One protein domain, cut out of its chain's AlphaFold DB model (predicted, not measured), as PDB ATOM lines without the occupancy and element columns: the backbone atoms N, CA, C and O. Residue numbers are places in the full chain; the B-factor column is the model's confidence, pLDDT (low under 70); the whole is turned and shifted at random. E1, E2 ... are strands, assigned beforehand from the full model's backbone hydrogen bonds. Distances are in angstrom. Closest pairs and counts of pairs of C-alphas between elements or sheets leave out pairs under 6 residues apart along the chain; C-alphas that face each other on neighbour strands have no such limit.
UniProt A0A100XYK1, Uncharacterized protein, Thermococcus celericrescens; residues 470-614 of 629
ATOM      1  N   TYR A 470      41.770  -6.874  24.410       92.81
ATOM      2  CA  TYR A 470      41.085  -5.610  24.619       92.81
ATOM      3  C   TYR A 470      40.957  -4.826  23.313       92.81
ATOM      4  O   TYR A 470      41.909  -4.683  22.548       92.81
ATOM      5  N   SER A 471      39.780  -4.247  23.129       92.44
ATOM      6  CA  SER A 471      39.466  -3.204  22.174       92.44
ATOM      7  C   SER A 471      38.502  -2.270  22.878       92.44
ATOM      8  O   SER A 471      37.602  -2.716  23.588       92.44
ATOM      9  N   HIS A 472      38.656  -0.974  22.636       93.44
ATOM     10  CA  HIS A 472      37.688   0.013  23.098       93.44
ATOM     11  C   HIS A 472      36.294  -0.248  22.511       93.44
ATOM     12  O   HIS A 472      35.287   0.078  23.131       93.44
ATOM     13  N   LYS A 473      36.235  -0.848  21.313       95.94
ATOM     14  CA  LYS A 473      34.995  -1.114  20.591       95.94
ATOM     15  C   LYS A 473      35.060  -2.431  19.822       95.94
ATOM     16  O   LYS A 473      36.000  -2.667  19.062       95.94
ATOM     17  N   TYR A 474      34.027  -3.247  19.976       93.19
ATOM     18  CA  TYR A 474      33.799  -4.487  19.247       93.19
ATOM     19  C   TYR A 474      32.518  -4.388  18.440       93.19
ATOM     20  O   TYR A 474      31.490  -3.963  18.958       93.19
ATOM     21  N   THR A 475      32.568  -4.842  17.193       95.94
ATOM     22  CA  THR A 475      31.375  -5.179  16.417       95.94
ATOM     23  C   THR A 475      31.296  -6.697  16.359       95.94
ATOM     24  O   THR A 475      32.286  -7.356  16.039       95.94
ATOM     25  N   LEU A 476      30.148  -7.231  16.758       95.31
ATOM     26  CA  LEU A 476      29.857  -8.653  16.836       95.31
ATOM     27  C   LEU A 476      28.843  -9.010  15.764       95.31
ATOM     28  O   LEU A 476      27.803  -8.354  15.664       95.31
ATOM     29  N   THR A 477      29.119 -10.078  15.032       95.50
ATOM     30  CA  THR A 477      28.195 -10.696  14.083       95.50
ATOM     31  C   THR A 477      28.011 -12.180  14.426       95.50
ATOM     32  O   THR A 477      28.887 -12.772  15.063       95.50
ATOM     33  N   PRO A 478      26.876 -12.808  14.061       92.00
ATOM     34  CA  PRO A 478      26.580 -14.186  14.472       92.00
ATOM     35  C   PRO A 478      27.588 -15.239  13.981       92.00
ATOM     36  O   PRO A 478      27.715 -16.294  14.596       92.00
ATOM     37  N   ASP A 479      28.292 -14.974  12.880       91.88
ATOM     38  CA  ASP A 479      29.277 -15.862  12.250       91.88
ATOM     39  C   ASP A 479      30.630 -15.916  12.972       91.88
ATOM     40  O   ASP A 479      31.419 -16.826  12.720       91.88
ATOM     41  N   GLU A 480      30.887 -14.985  13.890       87.81
ATOM     42  CA  GLU A 480      32.143 -14.912  14.642       87.81
ATOM     43  C   GLU A 480      32.047 -15.526  16.051       87.81
ATOM     44  O   GLU A 480      33.008 -15.459  16.816       87.81
ATOM     45  N   LEU A 481      30.893 -16.085  16.430       88.69
ATOM     46  CA  LEU A 481      30.632 -16.552  17.795       88.69
ATOM     47  C   LEU A 481      31.003 -18.032  18.020       88.69
ATOM     48  O   LEU A 481      30.812 -18.851  17.120       88.69
ATOM     49  N   PRO A 482      31.438 -18.408  19.242       89.81
ATOM     50  CA  PRO A 482      31.696 -17.535  20.391       89.81
ATOM     51  C   PRO A 482      32.981 -16.705  20.214       89.81
ATOM     52  O   PRO A 482      34.019 -17.236  19.829       89.81
ATOM     53  N   LYS A 483      32.928 -15.408  20.549       90.06
ATOM     54  CA  LYS A 483      34.047 -14.463  20.376       90.06
ATOM     55  C   LYS A 483      34.536 -13.927  21.714       90.06
ATOM     56  O   LYS A 483      33.745 -13.398  22.493       90.06
ATOM     57  N   GLU A 484      35.837 -14.029  21.974       90.44
ATOM     58  CA  GLU A 484      36.471 -13.434  23.156       90.44
ATOM     59  C   GLU A 484      36.487 -11.902  23.029       90.44
ATOM     60  O   GLU A 484      37.022 -11.353  22.067       90.44
ATOM     61  N   ALA A 485      35.867 -11.213  23.987       92.25
ATOM     62  CA  ALA A 485      35.728  -9.758  23.999       92.25
ATOM     63  C   ALA A 485      36.679  -9.095  25.000       92.25
ATOM     64  O   ALA A 485      37.286  -8.080  24.694       92.25
ATOM     65  N   TYR A 486      36.867  -9.646  26.195       94.06
ATOM     66  CA  TYR A 486      37.824  -9.090  27.156       94.06
ATOM     67  C   TYR A 486      38.560 -10.209  27.861       94.06
ATOM     68  O   TYR A 486      37.943 -11.201  28.229       94.06
ATOM     69  N   SER A 487      39.864 -10.058  28.065       92.94
ATOM     70  CA  SER A 487      40.663 -11.079  28.740       92.94
ATOM     71  C   SER A 487      41.882 -10.459  29.382       92.94
ATOM     72  O   SER A 487      42.663  -9.769  28.718       92.94
ATOM     73  N   GLY A 488      42.038 -10.685  30.679       93.88
ATOM     74  CA  GLY A 488      43.110 -10.070  31.437       93.88
ATOM     75  C   GLY A 488      42.971 -10.274  32.938       93.88
ATOM     76  O   GLY A 488      42.191 -11.090  33.425       93.88
ATOM     77  N   THR A 489      43.780  -9.526  33.676       94.38
ATOM     78  CA  THR A 489      43.749  -9.453  35.132       94.38
ATOM     79  C   THR A 489      43.533  -8.010  35.556       94.38
ATOM     80  O   THR A 489      44.204  -7.112  35.053       94.38
ATOM     81  N   ILE A 490      42.618  -7.793  36.491       93.88
ATOM     82  CA  ILE A 490      42.424  -6.513  37.178       93.88
ATOM     83  C   ILE A 490      42.823  -6.685  38.642       93.88
ATOM     84  O   ILE A 490      42.488  -7.688  39.264       93.88
ATOM     85  N   ASP A 491      43.571  -5.738  39.196       91.25
ATOM     86  CA  ASP A 491      44.088  -5.792  40.573       91.25
ATOM     87  C   ASP A 491      43.730  -4.560  41.408       91.25
ATOM     88  O   ASP A 491      44.271  -4.334  42.487       91.25
ATOM     89  N   GLN A 492      42.803  -3.759  40.898       86.88
ATOM     90  CA  GLN A 492      42.261  -2.585  41.556       86.88
ATOM     91  C   GLN A 492      40.789  -2.443  41.188       86.88
ATOM     92  O   GLN A 492      40.358  -2.912  40.133       86.88
ATOM     93  N   TYR A 493      40.030  -1.794  42.066       78.25
ATOM     94  CA  TYR A 493      38.606  -1.574  41.869       78.25
ATOM     95  C   TYR A 493      38.353  -0.796  40.572       78.25
ATOM     96  O   TYR A 493      38.930   0.276  40.368       78.25
ATOM     97  N   THR A 494      37.480  -1.315  39.706       71.62
ATOM     98  CA  THR A 494      37.062  -0.629  38.480       71.62
ATOM     99  C   THR A 494      35.547  -0.451  38.502       71.62
ATOM    100  O   THR A 494      34.794  -1.409  38.644       71.62
ATOM    101  N   SER A 495      35.077   0.784  38.336       69.62
ATOM    102  CA  SER A 495      33.670   1.061  38.019       69.62
ATOM    103  C   SER A 495      33.449   0.943  36.507       69.62
ATOM    104  O   SER A 495      32.872   1.837  35.890       69.62
ATOM    105  N   GLY A 496      34.039  -0.085  35.883       80.88
ATOM    106  CA  GLY A 496      34.022  -0.241  34.433       80.88
ATOM    107  C   GLY A 496      32.582  -0.241  33.932       80.88
ATOM    108  O   GLY A 496      31.744  -0.928  34.504       80.88
ATOM    109  N   MET A 497      32.295   0.530  32.890       91.88
ATOM    110  CA  MET A 497      30.973   0.613  32.277       91.88
ATOM    111  C   MET A 497      31.092   0.197  30.816       91.88
ATOM    112  O   MET A 497      32.044   0.567  30.127       91.88
ATOM    113  N   VAL A 498      30.123  -0.577  30.353       95.00
ATOM    114  CA  VAL A 498      30.066  -1.113  28.998       95.00
ATOM    115  C   VAL A 498      28.779  -0.638  28.349       95.00
ATOM    116  O   VAL A 498      27.688  -0.860  28.872       95.00
ATOM    117  N   ASN A 499      28.907  -0.004  27.190       96.44
ATOM    118  CA  ASN A 499      27.784   0.338  26.336       96.44
ATOM    119  C   ASN A 499      27.573  -0.749  25.288       96.44
ATOM    120  O   ASN A 499      28.508  -1.195  24.627       96.44
ATOM    121  N   ILE A 500      26.321  -1.141  25.104       97.50
ATOM    122  CA  ILE A 500      25.888  -2.117  24.115       97.50
ATOM    123  C   ILE A 500      24.888  -1.420  23.198       97.50
ATOM    124  O   ILE A 500      23.868  -0.906  23.648       97.50
ATOM    125  N   THR A 501      25.190  -1.380  21.904       97.38
ATOM    126  CA  THR A 501      24.294  -0.826  20.885       97.38
ATOM    127  C   THR A 501      23.713  -1.958  20.054       97.38
ATOM    128  O   THR A 501      24.446  -2.693  19.389       97.38
ATOM    129  N   PHE A 502      22.391  -2.067  20.088       96.38
ATOM    130  CA  PHE A 502      21.602  -3.038  19.343       96.38
ATOM    131  C   PHE A 502      21.142  -2.464  17.993       96.38
ATOM    132  O   PHE A 502      20.984  -1.245  17.849       96.38
ATOM    133  N   PRO A 503      20.889  -3.319  16.990       94.38
ATOM    134  CA  PRO A 503      20.474  -2.867  15.672       94.38
ATOM    135  C   PRO A 503      19.033  -2.338  15.707       94.38
ATOM    136  O   PRO A 503      18.135  -2.918  16.321       94.38
ATOM    137  N   GLY A 504      18.798  -1.208  15.037       90.38
ATOM    138  CA  GLY A 504      17.463  -0.623  14.913       90.38
ATOM    139  C   GLY A 504      16.565  -1.402  13.949       90.38
ATOM    140  O   GLY A 504      17.044  -1.987  12.984       90.38
ATOM    141  N   GLY A 505      15.249  -1.378  14.191       86.94
ATOM    142  CA  GLY A 505      14.260  -2.010  13.303       86.94
ATOM    143  C   GLY A 505      14.201  -3.540  13.377       86.94
ATOM    144  O   GLY A 505      13.597  -4.156  12.507       86.94
ATOM    145  N   VAL A 506      14.830  -4.142  14.388       89.88
ATOM    146  CA  VAL A 506      14.676  -5.562  14.721       89.88
ATOM    147  C   VAL A 506      13.676  -5.684  15.864       89.88
ATOM    148  O   VAL A 506      13.856  -5.009  16.881       89.88
ATOM    149  N   ASP A 507      12.649  -6.515  15.698       86.31
ATOM    150  CA  ASP A 507      11.588  -6.714  16.698       86.31
ATOM    151  C   ASP A 507      11.938  -7.821  17.704       86.31
ATOM    152  O   ASP A 507      11.502  -7.774  18.850       86.31
ATOM    153  N   GLU A 508      12.774  -8.784  17.306       89.94
ATOM    154  CA  GLU A 508      13.166  -9.919  18.144       89.94
ATOM    155  C   GLU A 508      14.649 -10.264  17.986       89.94
ATOM    156  O   GLU A 508      15.183 -10.301  16.876       89.94
ATOM    157  N   GLY A 509      15.320 -10.554  19.098       90.81
ATOM    158  CA  GLY A 509      16.703 -11.025  19.082       90.81
ATOM    159  C   GLY A 509      17.286 -11.186  20.476       90.81
ATOM    160  O   GLY A 509      16.659 -10.820  21.469       90.81
ATOM    161  N   ASN A 510      18.489 -11.746  20.567       92.00
ATOM    162  CA  ASN A 510      19.206 -11.878  21.824       92.00
ATOM    163  C   ASN A 510      20.695 -11.556  21.701       92.00
ATOM    164  O   ASN A 510      21.290 -11.658  20.636       92.00
ATOM    165  N   LEU A 511      21.284 -11.177  22.830       93.94
ATOM    166  CA  LEU A 511      22.720 -11.161  23.061       93.94
ATOM    167  C   LEU A 511      22.970 -11.906  24.366       93.94
ATOM    168  O   LEU A 511      22.372 -11.563  25.381       93.94
ATOM    169  N   THR A 512      23.866 -12.888  24.363       92.31
ATOM    170  CA  THR A 512      24.358 -13.525  25.591       92.31
ATOM    171  C   THR A 512      25.852 -13.287  25.740       92.31
ATOM    172  O   THR A 512      26.634 -13.664  24.867       92.31
ATOM    173  N   LEU A 513      26.237 -12.698  26.865       94.38
ATOM    174  CA  LEU A 513      27.611 -12.537  27.312       94.38
ATOM    175  C   LEU A 513      27.881 -13.526  28.438       94.38
ATOM    176  O   LEU A 513      27.059 -13.698  29.338       94.38
ATOM    177  N   LEU A 514      29.039 -14.165  28.389       93.44
ATOM    178  CA  LEU A 514      29.478 -15.105  29.403       93.44
ATOM    179  C   LEU A 514      30.850 -14.688  29.908       93.44
ATOM    180  O   LEU A 514      31.697 -14.278  29.123       93.44
ATOM    181  N   SER A 515      31.085 -14.821  31.206       93.44
ATOM    182  CA  SER A 515      32.388 -14.572  31.807       93.44
ATOM    183  C   SER A 515      32.807 -15.737  32.684       93.44
ATOM    184  O   SER A 515      31.980 -16.365  33.345       93.44
ATOM    185  N   VAL A 516      34.104 -16.014  32.702       91.88
ATOM    186  CA  VAL A 516      34.747 -16.955  33.620       91.88
ATOM    187  C   VAL A 516      35.840 -16.193  34.333       91.88
ATOM    188  O   VAL A 516      36.623 -15.489  33.696       91.88
ATOM    189  N   PHE A 517      35.899 -16.328  35.652       92.81
ATOM    190  CA  PHE A 517      36.849 -15.589  36.468       92.81
ATOM    191  C   PHE A 517      37.455 -16.446  37.577       92.81
ATOM    192  O   PHE A 517      36.893 -17.445  38.029       92.81
ATOM    193  N   THR A 518      38.637 -16.039  38.020       92.69
ATOM    194  CA  THR A 518      39.384 -16.637  39.122       92.69
ATOM    195  C   THR A 518      39.923 -15.536  40.021       92.69
ATOM    196  O   THR A 518      40.476 -14.543  39.551       92.69
ATOM    197  N   THR A 519      39.766 -15.739  41.322       92.75
ATOM    198  CA  THR A 519      40.302 -14.902  42.400       92.75
ATOM    199  C   THR A 519      41.144 -15.782  43.334       92.75
ATOM    200  O   THR A 519      41.101 -17.010  43.209       92.75
ATOM    201  N   PRO A 520      41.896 -15.210  44.294       92.50
ATOM    202  CA  PRO A 520      42.590 -16.005  45.309       92.50
ATOM    203  C   PRO A 520      41.655 -16.873  46.168       92.50
ATOM    204  O   PRO A 520      42.075 -17.927  46.643       92.50
ATOM    205  N   ASP A 521      40.404 -16.439  46.352       92.06
ATOM    206  CA  ASP A 521      39.457 -17.039  47.299       92.06
ATOM    207  C   ASP A 521      38.479 -18.023  46.625       92.06
ATOM    208  O   ASP A 521      38.024 -18.987  47.246       92.06
ATOM    209  N   TYR A 522      38.143 -17.788  45.354       90.50
ATOM    210  CA  TYR A 522      37.157 -18.563  44.595       90.50
ATOM    211  C   TYR A 522      37.364 -18.466  43.081       90.50
ATOM    212  O   TYR A 522      37.913 -17.491  42.561       90.50
ATOM    213  N   THR A 523      36.839 -19.449  42.356       91.31
ATOM    214  CA  THR A 523      36.605 -19.361  40.907       91.31
ATOM    215  C   THR A 523      35.129 -19.110  40.646       91.31
ATOM    216  O   THR A 523      34.304 -19.174  41.554       91.31
ATOM    217  N   GLY A 524      34.752 -18.787  39.420       89.38
ATOM    218  CA  GLY A 524      33.345 -18.634  39.110       89.38
ATOM    219  C   GLY A 524      33.081 -18.297  37.663       89.38
ATOM    220  O   GLY A 524      33.982 -18.249  36.824       89.38
ATOM    221  N   HIS A 525      31.806 -18.095  37.388       89.69
ATOM    222  CA  HIS A 525      31.323 -17.692  36.085       89.69
ATOM    223  C   HIS A 525      30.133 -16.758  36.247       89.69
ATOM    224  O   HIS A 525      29.459 -16.756  37.278       89.69
ATOM    225  N   SER A 526      29.860 -15.972  35.219       90.62
ATOM    226  CA  SER A 526      28.660 -15.156  35.146       90.62
ATOM    227  C   SER A 526      28.095 -15.151  33.736       90.62
ATOM    228  O   SER A 526      28.770 -15.478  32.757       90.62
ATOM    229  N   ILE A 527      26.824 -14.804  33.656       88.62
ATOM    230  CA  ILE A 527      26.080 -14.634  32.425       88.62
ATOM    231  C   ILE A 527      25.323 -13.326  32.498       88.62
ATOM    232  O   ILE A 527      24.728 -13.001  33.522       88.62
ATOM    233  N   VAL A 528      25.304 -12.621  31.379       91.25
ATOM    234  CA  VAL A 528      24.353 -11.549  31.132       91.25
ATOM    235  C   VAL A 528      23.678 -11.852  29.812       91.25
ATOM    236  O   VAL A 528      24.359 -12.153  28.831       91.25
ATOM    237  N   ALA A 529      22.355 -11.779  29.758       89.88
ATOM    238  CA  ALA A 529      21.665 -11.845  28.483       89.88
ATOM    239  C   ALA A 529      20.637 -10.733  28.340       89.88
ATOM    240  O   ALA A 529      19.985 -10.330  29.300       89.88
ATOM    241  N   PHE A 530      20.510 -10.272  27.104       90.31
ATOM    242  CA  PHE A 530      19.541  -9.295  26.651       90.31
ATOM    243  C   PHE A 530      18.664  -9.968  25.609       90.31
ATOM    244  O   PHE A 530      19.175 -10.625  24.702       90.31
ATOM    245  N   PHE A 531      17.360  -9.783  25.720       87.12
ATOM    246  CA  PHE A 531      16.356 -10.281  24.799       87.12
ATOM    247  C   PHE A 531      15.483  -9.115  24.380       87.12
ATOM    248  O   PHE A 531      14.932  -8.406  25.220       87.12
ATOM    249  N   LYS A 532      15.337  -8.932  23.075       87.44
ATOM    250  CA  LYS A 532      14.295  -8.092  22.514       87.44
ATOM    251  C   LYS A 532      13.151  -8.988  22.082       87.44
ATOM    252  O   LYS A 532      13.377  -9.995  21.412       87.44
ATOM    253  N   THR A 533      11.954  -8.622  22.497       83.56
ATOM    254  CA  THR A 533      10.696  -9.268  22.136       83.56
ATOM    255  C   THR A 533       9.751  -8.217  21.559       83.56
ATOM    256  O   THR A 533      10.012  -7.015  21.670       83.56
ATOM    257  N   GLN A 534       8.623  -8.655  21.002       76.81
ATOM    258  CA  GLN A 534       7.569  -7.745  20.539       76.81
ATOM    259  C   GLN A 534       7.025  -6.853  21.667       76.81
ATOM    260  O   GLN A 534       6.643  -5.713  21.410       76.81
ATOM    261  N   ASP A 535       7.050  -7.349  22.907       74.19
ATOM    262  CA  ASP A 535       6.533  -6.662  24.093       74.19
ATOM    263  C   ASP A 535       7.572  -5.738  24.756       74.19
ATOM    264  O   ASP A 535       7.255  -5.007  25.693       74.19
ATOM    265  N   GLY A 536       8.817  -5.742  24.269       79.38
ATOM    266  CA  GLY A 536       9.903  -4.915  24.788       79.38
ATOM    267  C   GLY A 536      11.164  -5.705  25.126       79.38
ATOM    268  O   GLY A 536      11.407  -6.802  24.612       79.38
ATOM    269  N   TRP A 537      12.005  -5.109  25.968       81.56
ATOM    270  CA  TRP A 537      13.276  -5.696  26.382       81.56
ATOM    271  C   TRP A 537      13.147  -6.485  27.673       81.56
ATOM    272  O   TRP A 537      12.527  -6.035  28.631       81.56
ATOM    273  N   ILE A 538      13.824  -7.623  27.707       79.44
ATOM    274  CA  ILE A 538      14.009  -8.439  28.898       79.44
ATOM    275  C   ILE A 538      15.504  -8.684  29.037       79.44
ATOM    276  O   ILE A 538      16.181  -8.996  28.059       79.44
ATOM    277  N   TYR A 539      16.044  -8.549  30.235       83.44
ATOM    278  CA  TYR A 539      17.453  -8.821  30.485       83.44
ATOM    279  C   TYR A 539      17.626  -9.508  31.831       83.44
ATOM    280  O   TYR A 539      16.693  -9.609  32.622       83.44
ATOM    281  N   GLY A 540      18.809 -10.049  32.067       78.69
ATOM    282  CA  GLY A 540      19.140 -10.671  33.337       78.69
ATOM    283  C   GLY A 540      20.637 -10.861  33.465       78.69
ATOM    284  O   GLY A 540      21.343 -11.000  32.461       78.69
ATOM    285  N   ALA A 541      21.105 -10.886  34.706       84.12
ATOM    286  CA  ALA A 541      22.476 -11.202  35.056       84.12
ATOM    287  C   ALA A 541      22.485 -12.251  36.168       84.12
ATOM    288  O   ALA A 541      21.678 -12.199  37.090       84.12
ATOM    289  N   ASN A 542      23.404 -13.205  36.095       82.81
ATOM    290  CA  ASN A 542      23.628 -14.166  37.167       82.81
ATOM    291  C   ASN A 542      25.123 -14.437  37.283       82.81
ATOM    292  O   ASN A 542      25.801 -14.631  36.276       82.81
ATOM    293  N   MET A 543      25.638 -14.476  38.504       85.12
ATOM    294  CA  MET A 543      27.007 -14.856  38.806       85.12
ATOM    295  C   MET A 543      27.021 -15.972  39.834       85.12
ATOM    296  O   MET A 543      26.391 -15.885  40.883       85.12
ATOM    297  N   THR A 544      27.812 -16.998  39.540       81.88
ATOM    298  CA  THR A 544      28.096 -18.100  40.448       81.88
ATOM    299  C   THR A 544      29.545 -18.026  40.912       81.88
ATOM    300  O   THR A 544      30.472 -18.141  40.107       81.88
ATOM    301  N   LYS A 545      29.736 -17.858  42.221       85.69
ATOM    302  CA  LYS A 545      31.024 -17.932  42.917       85.69
ATOM    303  C   LYS A 545      31.175 -19.333  43.515       85.69
ATOM    304  O   LYS A 545      30.312 -19.786  44.265       85.69
ATOM    305  N   ILE A 546      32.262 -20.014  43.173       85.88
ATOM    306  CA  ILE A 546      32.577 -21.397  43.538       85.88
ATOM    307  C   ILE A 546      33.738 -21.366  44.533       85.88
ATOM    308  O   ILE A 546      34.902 -21.203  44.158       85.88
ATOM    309  N   TYR A 547      33.411 -21.515  45.813       87.81
ATOM    310  CA  TYR A 547      34.396 -21.663  46.878       87.81
ATOM    311  C   TYR A 547      34.761 -23.143  47.044       87.81
ATOM    312  O   TYR A 547      34.003 -24.022  46.629       87.81
ATOM    313  N   PRO A 548      35.876 -23.470  47.724       85.06
ATOM    314  CA  PRO A 548      36.247 -24.863  47.982       85.06
ATOM    315  C   PRO A 548      35.173 -25.692  48.709       85.06
ATOM    316  O   PRO A 548      35.181 -26.917  48.613       85.06
ATOM    317  N   THR A 549      34.273 -25.045  49.459       80.81
ATOM    318  CA  THR A 549      33.297 -25.704  50.347       80.81
ATOM    319  C   THR A 549      31.830 -25.483  49.980       80.81
ATOM    320  O   THR A 549      30.988 -26.246  50.445       80.81
ATOM    321  N   TYR A 550      31.499 -24.449  49.207       77.88
ATOM    322  CA  TYR A 550      30.119 -24.099  48.852       77.88
ATOM    323  C   TYR A 550      30.085 -23.206  47.606       77.88
ATOM    324  O   TYR A 550      31.091 -22.602  47.236       77.88
ATOM    325  N   ASN A 551      28.906 -23.074  47.000       75.88
ATOM    326  CA  ASN A 551      28.672 -22.181  45.869       75.88
ATOM    327  C   ASN A 551      27.636 -21.125  46.252       75.88
ATOM    328  O   ASN A 551      26.693 -21.427  46.980       75.88
ATOM    329  N   ILE A 552      27.800 -19.910  45.740       75.19
ATOM    330  CA  ILE A 552      26.809 -18.836  45.843       75.19
ATOM    331  C   ILE A 552      26.444 -18.429  44.422       75.19
ATOM    332  O   ILE A 552      27.344 -18.122  43.641       75.19
ATOM    333  N   SER A 553      25.155 -18.412  44.101       78.38
ATOM    334  CA  SER A 553      24.632 -17.981  42.802       78.38
ATOM    335  C   SER A 553      23.558 -16.923  43.008       78.38
ATOM    336  O   SER A 553      22.739 -17.059  43.912       78.38
ATOM    337  N   GLY A 554      23.541 -15.898  42.163       75.00
ATOM    338  CA  GLY A 554      22.540 -14.836  42.219       75.00
ATOM    339  C   GLY A 554      22.910 -13.658  41.330       75.00
ATOM    340  O   GLY A 554      23.903 -13.708  40.598       75.00
ATOM    341  N   THR A 555      22.117 -12.595  41.395       80.19
ATOM    342  CA  THR A 555      22.439 -11.330  40.728       80.19
ATOM    343  C   THR A 555      23.720 -10.747  41.344       80.19
ATOM    344  O   THR A 555      23.835 -10.704  42.571       80.19
ATOM    345  N   PRO A 556      24.722 -10.346  40.539       84.19
ATOM    346  CA  PRO A 556      25.979  -9.831  41.076       84.19
ATOM    347  C   PRO A 556      25.770  -8.524  41.849       84.19
ATOM    348  O   PRO A 556      25.025  -7.649  41.410       84.19
ATOM    349  N   GLU A 557      26.475  -8.357  42.969       81.19
ATOM    350  CA  GLU A 557      26.490  -7.089  43.707       81.19
ATOM    351  C   GLU A 557      26.993  -5.944  42.815       81.19
ATOM    352  O   GLU A 557      27.982  -6.093  42.091       81.19
ATOM    353  N   ASN A 558      26.326  -4.788  42.892       84.81
ATOM    354  CA  ASN A 558      26.596  -3.607  42.062       84.81
ATOM    355  C   ASN A 558      26.432  -3.850  40.552       84.81
ATOM    356  O   ASN A 558      27.010  -3.114  39.751       84.81
ATOM    357  N   CYS A 559      25.711  -4.897  40.137       88.31
ATOM    358  CA  CYS A 559      25.327  -5.059  38.743       88.31
ATOM    359  C   CYS A 559      24.184  -4.099  38.412       88.31
ATOM    360  O   CYS A 559      23.038  -4.328  38.791       88.31
ATOM    361  N   GLU A 560      24.508  -3.036  37.687       88.06
ATOM    362  CA  GLU A 560      23.531  -2.081  37.169       88.06
ATOM    363  C   GLU A 560      23.419  -2.257  35.657       88.06
ATOM    364  O   GLU A 560      24.432  -2.234  34.950       88.06
ATOM    365  N   ILE A 561      22.191  -2.444  35.172       89.12
ATOM    366  CA  ILE A 561      21.859  -2.515  33.750       89.12
ATOM    367  C   ILE A 561      20.735  -1.516  33.492       89.12
ATOM    368  O   ILE A 561      19.653  -1.631  34.058       89.12
ATOM    369  N   GLU A 562      20.983  -0.556  32.611       88.62
ATOM    370  CA  GLU A 562      19.983   0.395  32.134       88.62
ATOM    371  C   GLU A 562      19.777   0.176  30.636       88.62
ATOM    372  O   GLU A 562      20.747   0.115  29.877       88.62
ATOM    373  N   ILE A 563      18.525   0.057  30.189       86.88
ATOM    374  CA  ILE A 563      18.202  -0.101  28.770       86.88
ATOM    375  C   ILE A 563      17.290   1.022  28.286       86.88
ATOM    376  O   ILE A 563      16.194   1.232  28.793       86.88
ATOM    377  N   ASN A 564      17.754   1.731  27.261       86.00
ATOM    378  CA  ASN A 564      17.085   2.866  26.647       86.00
ATOM    379  C   ASN A 564      16.973   2.632  25.134       86.00
ATOM    380  O   ASN A 564      17.907   2.870  24.362       86.00
ATOM    381  N   ASN A 565      15.797   2.193  24.680       85.75
ATOM    382  CA  ASN A 565      15.520   1.852  23.281       85.75
ATOM    383  C   ASN A 565      16.471   0.784  22.721       85.75
ATOM    384  O   ASN A 565      16.317  -0.380  23.038       85.75
ATOM    385  N   ASN A 566      17.426   1.148  21.861       91.25
ATOM    386  CA  ASN A 566      18.384   0.209  21.263       91.25
ATOM    387  C   ASN A 566      19.779   0.322  21.899       91.25
ATOM    388  O   ASN A 566      20.760  -0.118  21.306       91.25
ATOM    389  N   TYR A 567      19.878   0.933  23.078       93.19
ATOM    390  CA  TYR A 567      21.122   1.089  23.820       93.19
ATOM    391  C   TYR A 567      20.951   0.478  25.202       93.19
ATOM    392  O   TYR A 567      19.960   0.763  25.867       93.19
ATOM    393  N   ALA A 568      21.912  -0.328  25.637       93.81
ATOM    394  CA  ALA A 568      22.038  -0.726  27.028       93.81
ATOM    395  C   ALA A 568      23.374  -0.246  27.584       93.81
ATOM    396  O   ALA A 568      24.398  -0.307  26.903       93.81
ATOM    397  N   THR A 569      23.363   0.201  28.828       94.69
ATOM    398  CA  THR A 569      24.558   0.507  29.603       94.69
ATOM    399  C   THR A 569      24.602  -0.461  30.773       94.69
ATOM    400  O   THR A 569      23.594  -0.688  31.435       94.69
ATOM    401  N   MET A 570      25.760  -1.070  30.998       94.81
ATOM    402  CA  MET A 570      25.940  -2.115  31.997       94.81
ATOM    403  C   MET A 570      27.245  -1.918  32.761       94.81
ATOM    404  O   MET A 570      28.292  -1.677  32.157       94.81
ATOM    405  N   SER A 571      27.207  -2.119  34.074       94.38
ATOM    406  CA  SER A 571      28.418  -2.195  34.891       94.38
ATOM    407  C   SER A 571      29.199  -3.488  34.625       94.38
ATOM    408  O   SER A 571      28.634  -4.577  34.554       94.38
ATOM    409  N   LEU A 572      30.530  -3.406  34.536       94.06
ATOM    410  CA  LEU A 572      31.418  -4.562  34.355       94.06
ATOM    411  C   LEU A 572      31.284  -5.577  35.505       94.06
ATOM    412  O   LEU A 572      31.489  -6.770  35.284       94.06
ATOM    413  N   SER A 573      30.866  -5.119  36.690       93.25
ATOM    414  CA  SER A 573      30.481  -5.933  37.856       93.25
ATOM    415  C   SER A 573      29.441  -7.013  37.538       93.25
ATOM    416  O   SER A 573      29.444  -8.072  38.164       93.25
ATOM    417  N   CYS A 574      28.595  -6.794  36.526       92.50
ATOM    418  CA  CYS A 574      27.644  -7.794  36.049       92.50
ATOM    419  C   CYS A 574      28.332  -9.045  35.475       92.50
ATOM    420  O   CYS A 574      27.775 -10.139  35.524       92.50
ATOM    421  N   LEU A 575      29.547  -8.893  34.936       94.38
ATOM    422  CA  LEU A 575      30.319  -9.963  34.302       94.38
ATOM    423  C   LEU A 575      31.537 -10.393  35.128       94.38
ATOM    424  O   LEU A 575      31.931 -11.559  35.099       94.38
ATOM    425  N   VAL A 576      32.153  -9.480  35.866       94.88
ATOM    426  CA  VAL A 576      33.417  -9.715  36.568       94.88
ATOM    427  C   VAL A 576      33.269  -9.221  38.001       94.88
ATOM    428  O   VAL A 576      32.908  -8.064  38.186       94.88
ATOM    429  N   PRO A 577      33.542 -10.041  39.031       93.00
ATOM    430  CA  PRO A 577      33.481  -9.559  40.405       93.00
ATOM    431  C   PRO A 577      34.488  -8.414  40.621       93.00
ATOM    432  O   PRO A 577      35.540  -8.396  39.974       93.00
ATOM    433  N   PRO A 578      34.203  -7.471  41.532       89.06
ATOM    434  CA  PRO A 578      35.115  -6.369  41.810       89.06
ATOM    435  C   PRO A 578      36.461  -6.894  42.329       89.06
ATOM    436  O   PRO A 578      36.507  -7.821  43.139       89.06
ATOM    437  N   ALA A 579      37.559  -6.290  41.870       88.25
ATOM    438  CA  ALA A 579      38.885  -6.540  42.427       88.25
ATOM    439  C   ALA A 579      39.106  -5.689  43.687       88.25
ATOM    440  O   ALA A 579      38.791  -4.496  43.709       88.25
ATOM    441  N   GLU A 580      39.677  -6.300  44.724       85.38
ATOM    442  CA  GLU A 580      40.083  -5.625  45.962       85.38
ATOM    443  C   GLU A 580      41.596  -5.369  45.944       85.38
ATOM    444  O   GLU A 580      42.337  -6.016  45.196       85.38
ATOM    445  N   LEU A 581      42.081  -4.460  46.802       78.00
ATOM    446  CA  LEU A 581      43.520  -4.372  47.064       78.00
ATOM    447  C   LEU A 581      44.033  -5.757  47.497       78.00
ATOM    448  O   LEU A 581      43.470  -6.373  48.396       78.00
ATOM    449  N   ASP A 582      45.088  -6.230  46.833       81.50
ATOM    450  CA  ASP A 582      45.723  -7.545  47.023       81.50
ATOM    451  C   ASP A 582      44.914  -8.772  46.556       81.50
ATOM    452  O   ASP A 582      45.398  -9.902  46.669       81.50
ATOM    453  N   LYS A 583      43.730  -8.585  45.955       89.00
ATOM    454  CA  LYS A 583      42.942  -9.675  45.359       89.00
ATOM    455  C   LYS A 583      42.638  -9.395  43.898       89.00
ATOM    456  O   LYS A 583      41.573  -8.901  43.531       89.00
ATOM    457  N   SER A 584      43.598  -9.753  43.054       93.25
ATOM    458  CA  SER A 584      43.428  -9.651  41.612       93.25
ATOM    459  C   SER A 584      42.384 -10.637  41.096       93.25
ATOM    460  O   SER A 584      42.368 -11.800  41.503       93.25
ATOM    461  N   VAL A 585      41.581 -10.196  40.136       94.56
ATOM    462  CA  VAL A 585      40.626 -11.028  39.407       94.56
ATOM    463  C   VAL A 585      41.164 -11.248  38.002       94.56
ATOM    464  O   VAL A 585      41.310 -10.300  37.228       94.56
ATOM    465  N   THR A 586      41.457 -12.498  37.665       94.31
ATOM    466  CA  THR A 586      41.728 -12.914  36.287       94.31
ATOM    467  C   THR A 586      40.419 -13.350  35.658       94.31
ATOM    468  O   THR A 586      39.716 -14.172  36.243       94.31
ATOM    469  N   PHE A 587      40.079 -12.820  34.490       94.19
ATOM    470  CA  PHE A 587      38.813 -13.127  33.841       94.19
ATOM    471  C   PHE A 587      38.923 -13.143  32.322       94.19
ATOM    472  O   PHE A 587      39.818 -12.531  31.732       94.19
ATOM    473  N   THR A 588      37.946 -13.798  31.707       93.00
ATOM    474  CA  THR A 588      37.698 -13.746  30.272       93.00
ATOM    475  C   THR A 588      36.197 -13.614  30.032       93.00
ATOM    476  O   THR A 588      35.409 -14.318  30.658       93.00
ATOM    477  N   VAL A 589      35.810 -12.700  29.144       94.31
ATOM    478  CA  VAL A 589      34.434 -12.442  28.709       94.31
ATOM    479  C   VAL A 589      34.297 -12.837  27.247       94.31
ATOM    480  O   VAL A 589      35.076 -12.387  26.407       94.31
ATOM    481  N   TRP A 590      33.258 -13.604  26.936       93.94
ATOM    482  CA  TRP A 590      32.871 -13.989  25.587       93.94
ATOM    483  C   TRP A 590      31.501 -13.429  25.227       93.94
ATOM    484  O   TRP A 590      30.565 -13.468  26.028       93.94
ATOM    485  N   ALA A 591      31.359 -12.995  23.980       94.50
ATOM    486  CA  ALA A 591      30.067 -12.987  23.319       94.50
ATOM    487  C   ALA A 591      29.750 -14.420  22.889       94.50
ATOM    488  O   ALA A 591      30.487 -15.010  22.101       94.50
ATOM    489  N   TYR A 592      28.692 -14.998  23.452       91.69
ATOM    490  CA  TYR A 592      28.381 -16.416  23.295       91.69
ATOM    491  C   TYR A 592      27.283 -16.674  22.261       91.69
ATOM    492  O   TYR A 592      27.383 -17.606  21.472       91.69
ATOM    493  N   SER A 593      26.231 -15.855  22.256       90.75
ATOM    494  CA  SER A 593      25.078 -16.032  21.367       90.75
ATOM    495  C   SER A 593      24.550 -14.680  20.903       90.75
ATOM    496  O   SER A 593      24.485 -13.737  21.695       90.75
ATOM    497  N   LEU A 594      24.206 -14.608  19.615       93.62
ATOM    498  CA  LEU A 594      23.598 -13.458  18.955       93.62
ATOM    499  C   LEU A 594      22.579 -13.961  17.925       93.62
ATOM    500  O   LEU A 594      22.885 -14.136  16.747       93.62
ATOM    501  N   GLU A 595      21.374 -14.272  18.385       91.31
ATOM    502  CA  GLU A 595      20.272 -14.748  17.548       91.31
ATOM    503  C   GLU A 595      19.344 -13.578  17.203       91.31
ATOM    504  O   GLU A 595      19.053 -12.736  18.044       91.31
ATOM    505  N   GLY A 596      18.868 -13.496  15.960       91.56
ATOM    506  CA  GLY A 596      17.940 -12.444  15.513       91.56
ATOM    507  C   GLY A 596      18.572 -11.064  15.275       91.56
ATOM    508  O   GLY A 596      18.112 -10.333  14.399       91.56
ATOM    509  N   PHE A 597      19.668 -10.720  15.958       94.75
ATOM    510  CA  PHE A 597      20.412  -9.487  15.694       94.75
ATOM    511  C   PHE A 597      21.475  -9.681  14.597       94.75
ATOM    512  O   PHE A 597      22.330 -10.555  14.734       94.75
ATOM    513  N   PRO A 598      21.474  -8.867  13.518       94.62
ATOM    514  CA  PRO A 598      22.496  -8.949  12.470       94.62
ATOM    515  C   PRO A 598      23.883  -8.497  12.941       94.62
ATOM    516  O   PRO A 598      24.887  -9.066  12.526       94.62
ATOM    517  N   GLU A 599      23.932  -7.475  13.792       96.12
ATOM    518  CA  GLU A 599      25.160  -6.951  14.379       96.12
ATOM    519  C   GLU A 599      24.860  -6.325  15.741       96.12
ATOM    520  O   GLU A 599      23.803  -5.721  15.924       96.12
ATOM    521  N   VAL A 600      25.787  -6.440  16.690       96.88
ATOM    522  CA  VAL A 600      25.750  -5.713  17.966       96.88
ATOM    523  C   VAL A 600      27.111  -5.102  18.236       96.88
ATOM    524  O   VAL A 600      28.146  -5.711  17.979       96.88
ATOM    525  N   THR A 601      27.119  -3.883  18.760       97.44
ATOM    526  CA  THR A 601      28.354  -3.195  19.128       97.44
ATOM    527  C   THR A 601      28.517  -3.166  20.640       97.44
ATOM    528  O   THR A 601      27.587  -2.770  21.336       97.44
ATOM    529  N   ILE A 602      29.697  -3.535  21.138       96.69
ATOM    530  CA  ILE A 602      30.090  -3.419  22.547       96.69
ATOM    531  C   ILE A 602      31.212  -2.387  22.646       96.69
ATOM    532  O   ILE A 602      32.213  -2.500  21.944       96.69
ATOM    533  N   GLU A 603      31.058  -1.386  23.501       96.81
ATOM    534  CA  GLU A 603      32.003  -0.286  23.687       96.81
ATOM    535  C   GLU A 603      32.347  -0.127  25.170       96.81
ATOM    536  O   GLU A 603      31.461  -0.030  26.019       96.81
ATOM    537  N   ASP A 604      33.638  -0.105  25.491       94.94
ATOM    538  CA  ASP A 604      34.123   0.182  26.839       94.94
ATOM    539  C   ASP A 604      34.161   1.695  27.071       94.94
ATOM    540  O   ASP A 604      35.027   2.397  26.553       94.94
ATOM    541  N   ILE A 605      33.249   2.198  27.897       93.88
ATOM    542  CA  ILE A 605      33.218   3.606  28.316       93.88
ATOM    543  C   ILE A 605      33.871   3.819  29.692       93.88
ATOM    544  O   ILE A 605      34.024   4.957  30.135       93.88
ATOM    545  N   GLY A 606      34.278   2.737  30.364       88.06
ATOM    546  CA  GLY A 606      34.924   2.741  31.676       88.06
ATOM    547  C   GLY A 606      36.451   2.827  31.639       88.06
ATOM    548  O   GLY A 606      37.071   2.901  32.701       88.06
ATOM    549  N   ASN A 607      37.059   2.836  30.448       89.44
ATOM    550  CA  ASN A 607      38.511   2.850  30.251       89.44
ATOM    551  C   ASN A 607      39.205   1.647  30.919       89.44
ATOM    552  O   ASN A 607      40.223   1.785  31.603       89.44
ATOM    553  N   LEU A 608      38.637   0.458  30.719       91.44
ATOM    554  CA  LEU A 608      39.148  -0.822  31.193       91.44
ATOM    555  C   LEU A 608      40.612  -1.042  30.789       91.44
ATOM    556  O   LEU A 608      41.359  -1.627  31.571       91.44
ATOM    557  N   ASP A 609      41.055  -0.527  29.636       90.94
ATOM    558  CA  ASP A 609      42.445  -0.651  29.163       90.94
ATOM    559  C   ASP A 609      43.487  -0.234  30.206       90.94
ATOM    560  O   ASP A 609      44.514  -0.898  30.371       90.94
ATOM    561  N   ALA A 610      43.201   0.859  30.923       89.94
ATOM    562  CA  ALA A 610      44.099   1.442  31.915       89.94
ATOM    563  C   ALA A 610      44.302   0.533  33.137       89.94
ATOM    564  O   ALA A 610      45.308   0.651  33.839       89.94
ATOM    565  N   TYR A 611      43.351  -0.365  33.387       90.69
ATOM    566  CA  TYR A 611      43.320  -1.258  34.541       90.69
ATOM    567  C   TYR A 611      43.634  -2.709  34.165       90.69
ATOM    568  O   TYR A 611      44.099  -3.475  35.007       90.69
ATOM    569  N   LEU A 612      43.390  -3.089  32.909       92.88
ATOM    570  CA  LEU A 612      43.528  -4.453  32.429       92.88
ATOM    571  C   LEU A 612      44.995  -4.802  32.175       92.88
ATOM    572  O   LEU A 612      45.633  -4.301  31.241       92.88
ATOM    573  N   LYS A 613      45.510  -5.720  32.988       92.69
ATOM    574  CA  LYS A 613      46.844  -6.307  32.860       92.69
ATOM    575  C   LYS A 613      46.780  -7.622  32.079       92.69
ATOM    576  O   LYS A 613      45.764  -8.318  32.136       92.69
ATOM    577  N   PRO A 614      47.843  -7.992  31.354       91.88
ATOM    578  CA  PRO A 614      47.896  -9.276  30.668       91.88
ATOM    579  C   PRO A 614      47.890 -10.460  31.645       91.88
ATOM    580  O   PRO A 614      48.427 -10.389  32.749       91.88
TER     581      PRO A 614
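This is residues 470 to 614 of the 629 residues of an uncharacterized protein of Thermococcus celericrescens (UniProt A0A100XYK1). Two antiparallel sheets stand face to face as a sandwich: a larger, twisted sheet of six strands, in which E4, E5 and E6 run along the length of the domain, and a smaller sheet of five short strands over one of its faces. The larger sheet reaches past the smaller one at its E7 edge, and the chain changes from one sheet to the other six times. The printed part has 145 residues with eleven named strands, E1 to E11 in order along the chain, and no named helix; the class is all strand. Across the larger sheet the order is E2, E10, E4, E5, E6, E7, and across the smaller one it is E1, E11, E3, E9, E8. The whole is compact, with a radius of gyration of the C-alphas of 15.0 A, and spans 46 by 32 by 26 A.

The larger sheet includes a meander, each strand the antiparallel neighbour of the one before: E4, residues 509 to 518, E5, residues 523 to 533, E6, residues 536 to 546, and E7, residues 551 to 554. E4 and E5 form a hairpin at 171 degrees, with N 513 and O 528 2.8 A apart, within hydrogen-bond range. E5 and E6 form another at 172 degrees, with N 531 and O 538 at 2.7 A. The hairpin of E6 and E7 has N 543 and O 554 at 2.8 A. On the other side of E4 is E10, residues 585 to 593, antiparallel to it at 158 degrees, with N 518 and O 586 at 2.8 A. E2, residues 483 to 490, is the edge strand beside E10, with N 485 and O 589 at 2.8 A. In the smaller sheet E3, residues 497 to 501, has E11, residues 600 to 604, on one side and E9, residues 567 to 571, on the other side. N 499 and O 603 are 2.8 A apart, and N 498 and O 570 also 2.8 A. The edge strands are E1, residues 473 to 476, beside E11, with N 474 and O 602 at 2.8 A, and E8, residues 561 to 564, which forms a hairpin with E9, with N 564 and O 567 at 2.8 A. The parts of the two sheets that face each other are 9.8 A apart centre to centre, with best planes 5 degrees apart and strands at 21 degrees. The closest C-alphas of E1 and E2 are those of Tyr 474 and Ala 485, 7.4 A apart; those of E6 and E8 are Trp 537 and Ile 563, 7.8 A apart. E7 is apart from E8.

E1 begins with C-alpha 473 at (34.995, -1.114, 20.591). From first to last C-alpha E4 measures 30.8 A, E5 33.5 A, E6 33.7 A, E10 24.3 A and E2 20.4 A. E6 runs from C-alpha 536 at (9.903, -4.915, 24.788) to C-alpha 546 at (32.577, -21.397, 43.538). E11 ends with C-alpha 604 at (34.123, 0.182, 26.839).

The two C-alphas farthest apart are those of Gly 505 and Thr 549, 47.9 A. The printed part, residues 470 to 614 of a chain of 629, has no cut. The link from E9 to E10, residues 572 to 584, is long; its C-alphas lie 4 to 23 A from the mean of all C-alphas. The mean pLDDT of the printed part is 89.5; residue 495 is under 70, and E7 has a mean of 76 in this predicted model.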